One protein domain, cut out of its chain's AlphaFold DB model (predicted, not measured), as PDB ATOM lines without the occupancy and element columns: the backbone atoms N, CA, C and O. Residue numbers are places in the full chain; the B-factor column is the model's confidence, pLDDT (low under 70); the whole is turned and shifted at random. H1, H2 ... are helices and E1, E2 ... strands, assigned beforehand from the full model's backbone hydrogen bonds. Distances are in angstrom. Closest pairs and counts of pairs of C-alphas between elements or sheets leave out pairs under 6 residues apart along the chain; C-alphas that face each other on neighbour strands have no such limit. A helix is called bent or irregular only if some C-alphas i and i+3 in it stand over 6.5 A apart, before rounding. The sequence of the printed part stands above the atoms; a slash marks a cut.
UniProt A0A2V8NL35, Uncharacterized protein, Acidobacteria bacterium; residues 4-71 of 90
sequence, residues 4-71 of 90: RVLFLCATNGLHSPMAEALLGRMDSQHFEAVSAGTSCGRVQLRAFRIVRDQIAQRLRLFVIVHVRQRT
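AT A GLANCE: This is residues 4 to 71 of the 90 residues of an uncharacterized protein of Acidobacteria bacterium (UniProt A0A2V8NL35). A small two-stranded parallel sheet, E1 beside E2, has one helix, H1, packed over one face, and from this small body a single long helix, H2, reaches away as an arm, its residues 53 to 71 sticking out free. E1, H1 and E2 form a strand-helix-strand unit, two parallel neighbour strands with a helix between them along the chain, and its crossover is right-handed. The printed part has 68 residues with two named strands and two named helices in the order E1, H1, E2, H2, and the class is mixed, helices and strands. The whole is loose, with a radius of gyration of the C-alphas of 15.1 A, and its flat outline spans 46 by 30 by 14 A, the arm making much of the length.

HOW THE PARTS SIT: Begin at the sheet, where E1, residues 4 to 8, and E2, residues 31 to 36, are parallel neighbours with 27 degrees between their directions. Look at C-alphas 7 and 35, which face each other at 4.6 A. N 7 and O 34 are within hydrogen-bond range at 2.8 A, and N 34 and O 5 at 2.9 A. Next find H1, residues 15 to 26: its closest C-alphas to E2 are those of Glu 20 and Ala 33, 5.1 A apart. Its closest to E1 are those of Ser 16 and Phe 7, 5.0 A apart. H2, residues 45 to 71, is close to H1 but not clearly touching, the closest C-alphas being those of Met 18 and Phe 48 at 7.6 A. The two helices run the same way at a steep tilt of 52 degrees. E1 and H2 are apart. In H1 every O i to N i+4 pair is within hydrogen-bond range; in H2, 20 of 23 are.

IN THESE COORDINATES: Find C-alpha 4 at (-5.918, -17.047, -18.056); from there E1 runs 13.3 A to Leu 8. E2 covers 16.4 A from Phe 31 to Ala 36, and H1 covers 16.3 A from His 15 to Met 26. H2 starts at C-alpha 45, at (-10.451, 0.717, -35.733), and runs 37.7 A to C-alpha 71, at (-43.569, -15.563, -28.106). Near residue 63 it has a kink of 32 degrees; it is neither bent nor irregular, but only just: C-alphas 65 and 68 are 6.2 A apart.

THE WHOLE: The two C-alphas farthest apart are those of Ser 39 and Thr 71, at 48.0 A. Without the free stretch, the body of 49 residues spans 29 by 24 by 11 A. The printed part has no cut; the link from H1 to E2 is tight, and those from E1 to H1 and from E2 to H2 are short. The mean pLDDT of the printed part is 87.5, and residues 67 to 71 are under 70.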
ATOM      1  N   ARG A   4      -6.653 -17.858 -17.076       96.75
ATOM      2  CA  ARG A   4      -5.918 -17.047 -18.056       96.75
ATOM      3  C   ARG A   4      -6.176 -17.573 -19.464       96.75
ATOM      4  O   ARG A   4      -5.977 -18.758 -19.721       96.75
ATOM      5  N   VAL A   5      -6.612 -16.699 -20.367       97.25
ATOM      6  CA  VAL A   5      -7.005 -17.048 -21.740       97.25
ATOM      7  C   VAL A   5      -6.210 -16.203 -22.729       97.25
ATOM      8  O   VAL A   5      -6.274 -14.979 -22.679       97.25
ATOM      9  N   LEU A   6      -5.489 -16.857 -23.647       96.12
ATOM     10  CA  LEU A   6      -4.738 -16.204 -24.720       96.12
ATOM     11  C   LEU A   6      -5.461 -16.340 -26.064       96.12
ATOM     12  O   LEU A   6      -5.668 -17.448 -26.558       96.12
ATOM     13  N   PHE A   7      -5.773 -15.205 -26.685       95.56
ATOM     14  CA  PHE A   7      -6.293 -15.126 -28.048       95.56
ATOM     15  C   PHE A   7      -5.174 -14.806 -29.041       95.56
ATOM     16  O   PHE A   7      -4.442 -13.833 -28.879       95.56
ATOM     17  N   LEU A   8      -5.072 -15.594 -30.111       93.88
ATOM     18  CA  LEU A   8      -4.030 -15.456 -31.130       93.88
ATOM     19  C   LEU A   8      -4.630 -15.107 -32.493       93.88
ATOM     20  O   LEU A   8      -5.591 -15.731 -32.940       93.88
ATOM     21  N   CYS A   9      -4.040 -14.128 -33.179       91.75
ATOM     22  CA  CYS A   9      -4.265 -13.912 -34.609       91.75
ATOM     23  C   CYS A   9      -2.979 -13.431 -35.290       91.75
ATOM     24  O   CYS A   9      -2.100 -12.896 -34.628       91.75
ATOM     25  N   ALA A  10      -2.854 -13.596 -36.611       91.44
ATOM     26  CA  ALA A  10      -1.596 -13.342 -37.326       91.44
ATOM     27  C   ALA A  10      -0.957 -11.976 -37.001       91.44
ATOM     28  O   ALA A  10       0.219 -11.898 -36.669       91.44
ATOM     29  N   THR A  11      -1.735 -10.894 -37.033       90.44
ATOM     30  CA  THR A  11      -1.204  -9.529 -36.881       90.44
ATOM     31  C   THR A  11      -1.582  -8.851 -35.566       90.44
ATOM     32  O   THR A  11      -1.293  -7.675 -35.388       90.44
ATOM     33  N   ASN A  12      -2.302  -9.530 -34.671       90.62
ATOM     34  CA  ASN A  12      -2.945  -8.918 -33.500       90.62
ATOM     35  C   ASN A  12      -3.747  -7.624 -33.798       90.62
ATOM     36  O   ASN A  12      -3.895  -6.759 -32.941       90.62
ATOM     37  N   GLY A  13      -4.241  -7.447 -35.031       89.44
ATOM     38  CA  GLY A  13      -4.806  -6.169 -35.486       89.44
ATOM     39  C   GLY A  13      -6.332  -6.056 -35.410       89.44
ATOM     40  O   GLY A  13      -6.870  -4.956 -35.553       89.44
ATOM     41  N   LEU A  14      -7.049  -7.172 -35.231       89.31
ATOM     42  CA  LEU A  14      -8.519  -7.185 -35.265       89.31
ATOM     43  C   LEU A  14      -9.141  -8.271 -34.382       89.31
ATOM     44  O   LEU A  14      -9.728  -7.950 -33.356       89.31
ATOM     45  N   HIS A  15      -9.022  -9.547 -34.768       90.12
ATOM     46  CA  HIS A  15      -9.794 -10.628 -34.142       90.12
ATOM     47  C   HIS A  15      -9.387 -10.913 -32.691       90.12
ATOM     48  O   HIS A  15     -10.254 -10.942 -31.822       90.12
ATOM     49  N   SER A  16      -8.091 -11.091 -32.416       93.31
ATOM     50  CA  SER A  16      -7.616 -11.403 -31.065       93.31
ATOM     51  C   SER A  16      -7.805 -10.249 -30.067       93.31
ATOM     52  O   SER A  16      -8.317 -10.543 -28.987       93.31
ATOM     53  N   PRO A  17      -7.565  -8.956 -30.394       92.25
ATOM     54  CA  PRO A  17      -7.905  -7.860 -29.477       92.25
ATOM     55  C   PRO A  17      -9.411  -7.713 -29.245       92.25
ATOM     56  O   PRO A  17      -9.852  -7.349 -28.158       92.25
ATOM     57  N   MET A  18     -10.228  -7.983 -30.269       92.12
ATOM     58  CA  MET A  18     -11.683  -7.921 -30.135       92.12
ATOM     59  C   MET A  18     -12.205  -9.022 -29.208       92.12
ATOM     60  O   MET A  18     -13.089  -8.755 -28.398       92.12
ATOM     61  N   ALA A  19     -11.645 -10.231 -29.300       93.12
ATOM     62  CA  ALA A  19     -11.973 -11.341 -28.411       93.12
ATOM     63  C   ALA A  19     -11.530 -11.075 -26.963       93.12
ATOM     64  O   ALA A  19     -12.316 -11.295 -26.044       93.12
ATOM     65  N   GLU A  20     -10.323 -10.531 -26.766       95.00
ATOM     66  CA  GLU A  20      -9.827 -10.110 -25.450       95.00
ATOM     67  C   GLU A  20     -10.780  -9.104 -24.793       95.00
ATOM     68  O   GLU A  20     -11.270  -9.333 -23.684       95.00
ATOM     69  N   ALA A  21     -11.106  -8.022 -25.507       92.88
ATOM     70  CA  ALA A  21     -12.003  -6.990 -25.006       92.88
ATOM     71  C   ALA A  21     -13.410  -7.536 -24.716       92.88
ATOM     72  O   ALA A  21     -14.048  -7.129 -23.746       92.88
ATOM     73  N   LEU A  22     -13.909  -8.456 -25.545       92.56
ATOM     74  CA  LEU A  22     -15.226  -9.056 -25.364       92.56
ATOM     75  C   LEU A  22     -15.271  -9.956 -24.123       92.56
ATOM     76  O   LEU A  22     -16.165  -9.773 -23.298       92.56
ATOM     77  N   LEU A  23     -14.300 -10.855 -23.942       93.88
ATOM     78  CA  LEU A  23     -14.251 -11.725 -22.763       93.88
ATOM     79  C   LEU A  23     -14.059 -10.913 -21.478       93.88
ATOM     80  O   LEU A  23     -14.765 -11.148 -20.502       93.88
ATOM     81  N   GLY A  24     -13.196  -9.891 -21.501       94.00
ATOM     82  CA  GLY A  24     -13.016  -8.986 -20.364       94.00
ATOM     83  C   GLY A  24     -14.291  -8.219 -19.985       94.00
ATOM     84  O   GLY A  24     -14.512  -7.934 -18.808       94.00
ATOM     85  N   ARG A  25     -15.166  -7.914 -20.954       94.19
ATOM     86  CA  ARG A  25     -16.479  -7.300 -20.679       94.19
ATOM     87  C   ARG A  25     -17.544  -8.300 -20.248       94.19
ATOM     88  O   ARG A  25     -18.451  -7.904 -19.523       94.19
ATOM     89  N   MET A  26     -17.470  -9.546 -20.707       94.31
ATOM     90  CA  MET A  26     -18.426 -10.589 -20.341       94.31
ATOM     91  C   MET A  26     -18.180 -11.112 -18.928       94.31
ATOM     92  O   MET A  26     -19.133 -11.259 -18.171       94.31
ATOM     93  N   ASP A  27     -16.922 -11.383 -18.580       93.38
ATOM     94  CA  ASP A  27     -16.570 -11.982 -17.297       93.38
ATOM     95  C   ASP A  27     -15.098 -11.735 -16.930       93.38
ATOM     96  O   ASP A  27     -14.213 -12.569 -17.126       93.38
ATOM     97  N   SER A  28     -14.834 -10.564 -16.351       92.50
ATOM     98  CA  SER A  28     -13.519 -10.214 -15.794       92.50
ATOM     99  C   SER A  28     -13.285 -10.747 -14.378       92.50
ATOM    100  O   SER A  28     -12.185 -10.589 -13.836       92.50
ATOM    101  N   GLN A  29     -14.300 -11.339 -13.740       94.94
ATOM    102  CA  GLN A  29     -14.184 -11.871 -12.381       94.94
ATOM    103  C   GLN A  29     -13.562 -13.262 -12.398       94.94
ATOM    104  O   GLN A  29     -12.709 -13.555 -11.557       94.94
ATOM    105  N   HIS A  30     -13.923 -14.078 -13.389       94.62
ATOM    106  CA  HIS A  30     -13.418 -15.437 -13.529       94.62
ATOM    107  C   HIS A  30     -12.313 -15.571 -14.579       94.62
ATOM    108  O   HIS A  30     -11.477 -16.465 -14.433       94.62
ATOM    109  N   PHE A  31     -12.242 -14.676 -15.573       96.50
ATOM    110  CA  PHE A  31     -11.248 -14.752 -16.646       96.50
ATOM    111  C   PHE A  31     -10.288 -13.559 -16.681       96.50
ATOM    112  O   PHE A  31     -10.645 -12.413 -16.411       96.50
ATOM    113  N   GLU A  32      -9.046 -13.852 -17.056       96.06
ATOM    114  CA  GLU A  32      -8.005 -12.892 -17.415       96.06
ATOM    115  C   GLU A  32      -7.661 -13.110 -18.893       96.06
ATOM    116  O   GLU A  32      -6.998 -14.084 -19.256       96.06
ATOM    117  N   ALA A  33      -8.175 -12.237 -19.757       96.94
ATOM    118  CA  ALA A  33      -7.991 -12.335 -21.199       96.94
ATOM    119  C   ALA A  33      -6.754 -11.551 -21.651       96.94
ATOM    120  O   ALA A  33      -6.542 -10.423 -21.211       96.94
ATOM    121  N   VAL A  34      -5.978 -12.132 -22.563       96.00
ATOM    122  CA  VAL A  34      -4.833 -11.495 -23.225       96.00
ATOM    123  C   VAL A  34      -4.834 -11.830 -24.718       96.00
ATOM    124  O   VAL A  34      -5.319 -12.892 -25.116       96.00
ATOM    125  N   SER A  35      -4.284 -10.952 -25.559       94.81
ATOM    126  CA  SER A  35      -4.151 -11.175 -27.003       94.81
ATOM    127  C   SER A  35      -2.723 -11.014 -27.514       94.81
ATOM    128  O   SER A  35      -1.940 -10.208 -27.012       94.81
ATOM    129  N   ALA A  36      -2.382 -11.788 -28.544       93.81
ATOM    130  CA  ALA A  36      -1.087 -11.728 -29.208       93.81
ATOM    131  C   ALA A  36      -1.191 -12.054 -30.705       93.81
ATOM    132  O   ALA A  36      -2.207 -12.548 -31.201       93.81
ATOM    133  N   GLY A  37      -0.098 -11.803 -31.425       91.19
ATOM    134  CA  GLY A  37       0.055 -12.201 -32.817       91.19
ATOM    135  C   GLY A  37       1.505 -12.424 -33.210       91.19
ATOM    136  O   GLY A  37       2.417 -12.008 -32.502       91.19
ATOM    137  N   THR A  38       1.709 -13.103 -34.338       89.50
ATOM    138  CA  THR A  38       3.045 -13.408 -34.872       89.50
ATOM    139  C   THR A  38       3.704 -12.190 -35.518       89.50
ATOM    140  O   THR A  38       4.913 -12.169 -35.720       89.50
ATOM    141  N   SER A  39       2.925 -11.160 -35.844       84.69
ATOM    142  CA  SER A  39       3.388  -9.890 -36.404       84.69
ATOM    143  C   SER A  39       2.747  -8.716 -35.664       84.69
ATOM    144  O   SER A  39       1.586  -8.790 -35.263       84.69
ATOM    145  N   CYS A  40       3.472  -7.603 -35.520       72.75
ATOM    146  CA  CYS A  40       2.934  -6.384 -34.913       72.75
ATOM    147  C   CYS A  40       2.090  -5.606 -35.936       72.75
ATOM    148  O   CYS A  40       2.587  -4.750 -36.665       72.75
ATOM    149  N   GLY A  41       0.802  -5.929 -36.028       75.81
ATOM    150  CA  GLY A  41      -0.176  -5.127 -36.754       75.81
ATOM    151  C   GLY A  41      -0.767  -4.038 -35.864       75.81
ATOM    152  O   GLY A  41      -0.995  -4.232 -34.672       75.81
ATOM    153  N   ARG A  42      -1.065  -2.873 -36.448       80.88
ATOM    154  CA  ARG A  42      -1.855  -1.845 -35.758       80.88
ATOM    155  C   ARG A  42      -3.305  -2.296 -35.630       80.88
ATOM    156  O   ARG A  42      -3.877  -2.824 -36.584       80.88
ATOM    157  N   VAL A  43      -3.915  -2.002 -34.483       81.38
ATOM    158  CA  VAL A  43      -5.350  -2.216 -34.277       81.38
ATOM    159  C   VAL A  43      -6.146  -1.417 -35.312       81.38
ATOM    160  O   VAL A  43      -6.045  -0.191 -35.404       81.38
ATOM    161  N   GLN A  44      -6.950  -2.116 -36.109       82.69
ATOM    162  CA  GLN A  44      -7.694  -1.533 -37.221       82.69
ATOM    163  C   GLN A  44      -9.088  -1.074 -36.773       82.69
ATOM    164  O   GLN A  44     -10.086  -1.772 -36.955       82.69
ATOM    165  N   LEU A  45      -9.187   0.150 -36.239       84.25
ATOM    166  CA  LEU A  45     -10.451   0.717 -35.733       84.25
ATOM    167  C   LEU A  45     -11.601   0.694 -36.757       84.25
ATOM    168  O   LEU A  45     -12.760   0.499 -36.391       84.25
ATOM    169  N   ARG A  46     -11.303   0.884 -38.051       87.75
ATOM    170  CA  ARG A  46     -12.313   0.804 -39.119       87.75
ATOM    171  C   ARG A  46     -12.871  -0.612 -39.254       87.75
ATOM    172  O   ARG A  46     -14.086  -0.770 -39.321       87.75
ATOM    173  N   ALA A  47     -12.002  -1.619 -39.262       84.50
ATOM    174  CA  ALA A  47     -12.416  -3.012 -39.344       84.50
ATOM    175  C   ALA A  47     -13.221  -3.425 -38.104       84.50
ATOM    176  O   ALA A  47     -14.240  -4.095 -38.232       84.50
ATOM    177  N   PHE A  48     -12.852  -2.922 -36.922       87.44
ATOM    178  CA  PHE A  48     -13.604  -3.145 -35.686       87.44
ATOM    179  C   PHE A  48     -15.053  -2.649 -35.781       87.44
ATOM    180  O   PHE A  48     -15.988  -3.359 -35.415       87.44
ATOM    181  N   ARG A  49     -15.255  -1.439 -36.327       89.19
ATOM    182  CA  ARG A  49     -16.600  -0.886 -36.562       89.19
ATOM    183  C   ARG A  49     -17.402  -1.744 -37.535       89.19
ATOM    184  O   ARG A  49     -18.543  -2.069 -37.233       89.19
ATOM    185  N   ILE A  50     -16.788  -2.171 -38.639       90.56
ATOM    186  CA  ILE A  50     -17.438  -3.045 -39.625       90.56
ATOM    187  C   ILE A  50     -17.890  -4.353 -38.971       90.56
ATOM    188  O   ILE A  50     -19.045  -4.740 -39.119       90.56
ATOM    189  N   VAL A  51     -17.013  -5.021 -38.220       88.00
ATOM    190  CA  VAL A  51     -17.351  -6.294 -37.569       88.00
ATOM    191  C   VAL A  51     -18.454  -6.109 -36.527       88.00
ATOM    192  O   VAL A  51     -19.406  -6.887 -36.505       88.00
ATOM    193  N   ARG A  52     -18.387  -5.050 -35.711       87.56
ATOM    194  CA  ARG A  52     -19.463  -4.692 -34.774       87.56
ATOM    195  C   ARG A  52     -20.796  -4.521 -35.501       87.56
ATOM    196  O   ARG A  52     -21.805  -5.065 -35.057       87.56
ATOM    197  N   ASP A  53     -20.802  -3.779 -36.603       92.00
ATOM    198  CA  ASP A  53     -22.020  -3.488 -37.357       92.00
ATOM    199  C   ASP A  53     -22.577  -4.763 -38.013       92.00
ATOM    200  O   ASP A  53     -23.781  -5.007 -37.945       92.00
ATOM    201  N   GLN A  54     -21.710  -5.642 -38.531       92.00
ATOM    202  CA  GLN A  54     -22.099  -6.966 -39.032       92.00
ATOM    203  C   GLN A  54     -22.718  -7.844 -37.936       92.00
ATOM    204  O   GLN A  54     -23.734  -8.501 -38.170       92.00
ATOM    205  N   ILE A  55     -22.125  -7.869 -36.735       89.12
ATOM    206  CA  ILE A  55     -22.674  -8.603 -35.588       89.12
ATOM    207  C   ILE A  55     -24.054  -8.040 -35.234       89.12
ATOM    208  O   ILE A  55     -25.010  -8.801 -35.116       89.12
ATOM    209  N   ALA A  56     -24.190  -6.716 -35.142       89.25
ATOM    210  CA  ALA A  56     -25.463  -6.070 -34.842       89.25
ATOM    211  C   ALA A  56     -26.541  -6.386 -35.895       89.25
ATOM    212  O   ALA A  56     -27.681  -6.675 -35.535       89.25
ATOM    213  N   GLN A  57     -26.194  -6.378 -37.184       93.81
ATOM    214  CA  GLN A  57     -27.110  -6.743 -38.269       93.81
ATOM    215  C   GLN A  57     -27.568  -8.203 -38.169       93.81
ATOM    216  O   GLN A  57     -28.767  -8.473 -38.242       93.81
ATOM    217  N   ARG A  58     -26.640  -9.141 -37.940       91.31
ATOM    218  CA  ARG A  58     -26.972 -10.564 -37.767       91.31
ATOM    219  C   ARG A  58     -27.847 -10.798 -36.540       91.31
ATOM    220  O   ARG A  58     -28.833 -11.524 -36.632       91.31
ATOM    221  N   LEU A  59     -27.538 -10.142 -35.420       89.00
ATOM    222  CA  LEU A  59     -28.347 -10.226 -34.205       89.00
ATOM    223  C   LEU A  59     -29.748  -9.643 -34.409       89.00
ATOM    224  O   LEU A  59     -30.718 -10.259 -33.981       89.00
ATOM    225  N   ARG A  60     -29.889  -8.506 -35.104       90.06
ATOM    226  CA  ARG A  60     -31.208  -7.932 -35.428       90.06
ATOM    227  C   ARG A  60     -32.070  -8.911 -36.217       90.06
ATOM    228  O   ARG A  60     -33.212  -9.150 -35.835       90.06
ATOM    229  N   LEU A  61     -31.521  -9.493 -37.284       85.88
ATOM    230  CA  LEU A  61     -32.232 -10.489 -38.088       85.88
ATOM    231  C   LEU A  61     -32.589 -11.723 -37.255       85.88
ATOM    232  O   LEU A  61     -33.726 -12.188 -37.306       85.88
ATOM    233  N   PHE A  62     -31.650 -12.212 -36.441       86.88
ATOM    234  CA  PHE A  62     -31.895 -13.340 -35.551       86.88
ATOM    235  C   PHE A  62     -33.046 -13.060 -34.579       86.88
ATOM    236  O   PHE A  62     -33.945 -13.886 -34.463       86.88
ATOM    237  N   VAL A  63     -33.071 -11.887 -33.938       88.31
ATOM    238  CA  VAL A  63     -34.149 -11.493 -33.021       88.31
ATOM    239  C   VAL A  63     -35.491 -11.414 -33.748       88.31
ATOM    240  O   VAL A  63     -36.466 -12.002 -33.287       88.31
ATOM    241  N   ILE A  64     -35.549 -10.747 -34.903       83.81
ATOM    242  CA  ILE A  64     -36.797 -10.599 -35.667       83.81
ATOM    243  C   ILE A  64     -37.382 -11.966 -36.041       83.81
ATOM    244  O   ILE A  64     -38.581 -12.185 -35.863       83.81
ATOM    245  N   VAL A  65     -36.542 -12.879 -36.530       86.44
ATOM    246  CA  VAL A  65     -36.984 -14.192 -37.018       86.44
ATOM    247  C   VAL A  65     -37.248 -15.169 -35.869       86.44
ATOM    248  O   VAL A  65     -38.293 -15.812 -35.844       86.44
ATOM    249  N   HIS A  66     -36.340 -15.280 -34.897       73.81
ATOM    250  CA  HIS A  66     -36.347 -16.382 -33.926       73.81
ATOM    251  C   HIS A  66     -36.915 -16.004 -32.554       73.81
ATOM    252  O   HIS A  66     -37.416 -16.876 -31.846       73.81
ATOM    253  N   VAL A  67     -36.887 -14.726 -32.154       65.25
ATOM    254  CA  VAL A  67     -37.459 -14.323 -30.855       65.25
ATOM    255  C   VAL A  67     -38.983 -14.207 -30.944       65.25
ATOM    256  O   VAL A  67     -39.665 -14.640 -30.017       65.25
ATOM    257  N   ARG A  68     -39.544 -13.760 -32.082       56.84
ATOM    258  CA  ARG A  68     -41.010 -13.733 -32.281       56.84
ATOM    259  C   ARG A  68     -41.650 -15.126 -32.267       56.84
ATOM    260  O   ARG A  68     -42.757 -15.273 -31.755       56.84
ATOM    261  N   GLN A  69     -40.960 -16.150 -32.774       48.97
ATOM    262  CA  GLN A  69     -41.481 -17.522 -32.756       48.97
ATOM    263  C   GLN A  69     -41.527 -18.130 -31.351       48.97
ATOM    264  O   GLN A  69     -42.385 -18.963 -31.082       48.97
ATOM    265  N   ARG A  70     -40.681 -17.668 -30.419       47.53
ATOM    266  CA  ARG A  70     -40.776 -18.075 -29.008       47.53
ATOM    267  C   ARG A  70     -41.938 -17.411 -28.267       47.53
ATOM    268  O   ARG A  70     -42.471 -18.015 -27.347       47.53
ATOM    269  N   THR A  71     -42.368 -16.213 -28.673       51.31
ATOM    270  CA  THR A  71     -43.569 -15.563 -28.106       51.31
ATOM    271  C   THR A  71     -44.889 -16.128 -28.629       51.31
ATOM    272  O   THR A  71     -45.921 -15.888 -28.013       51.31
TER     273      THR A  71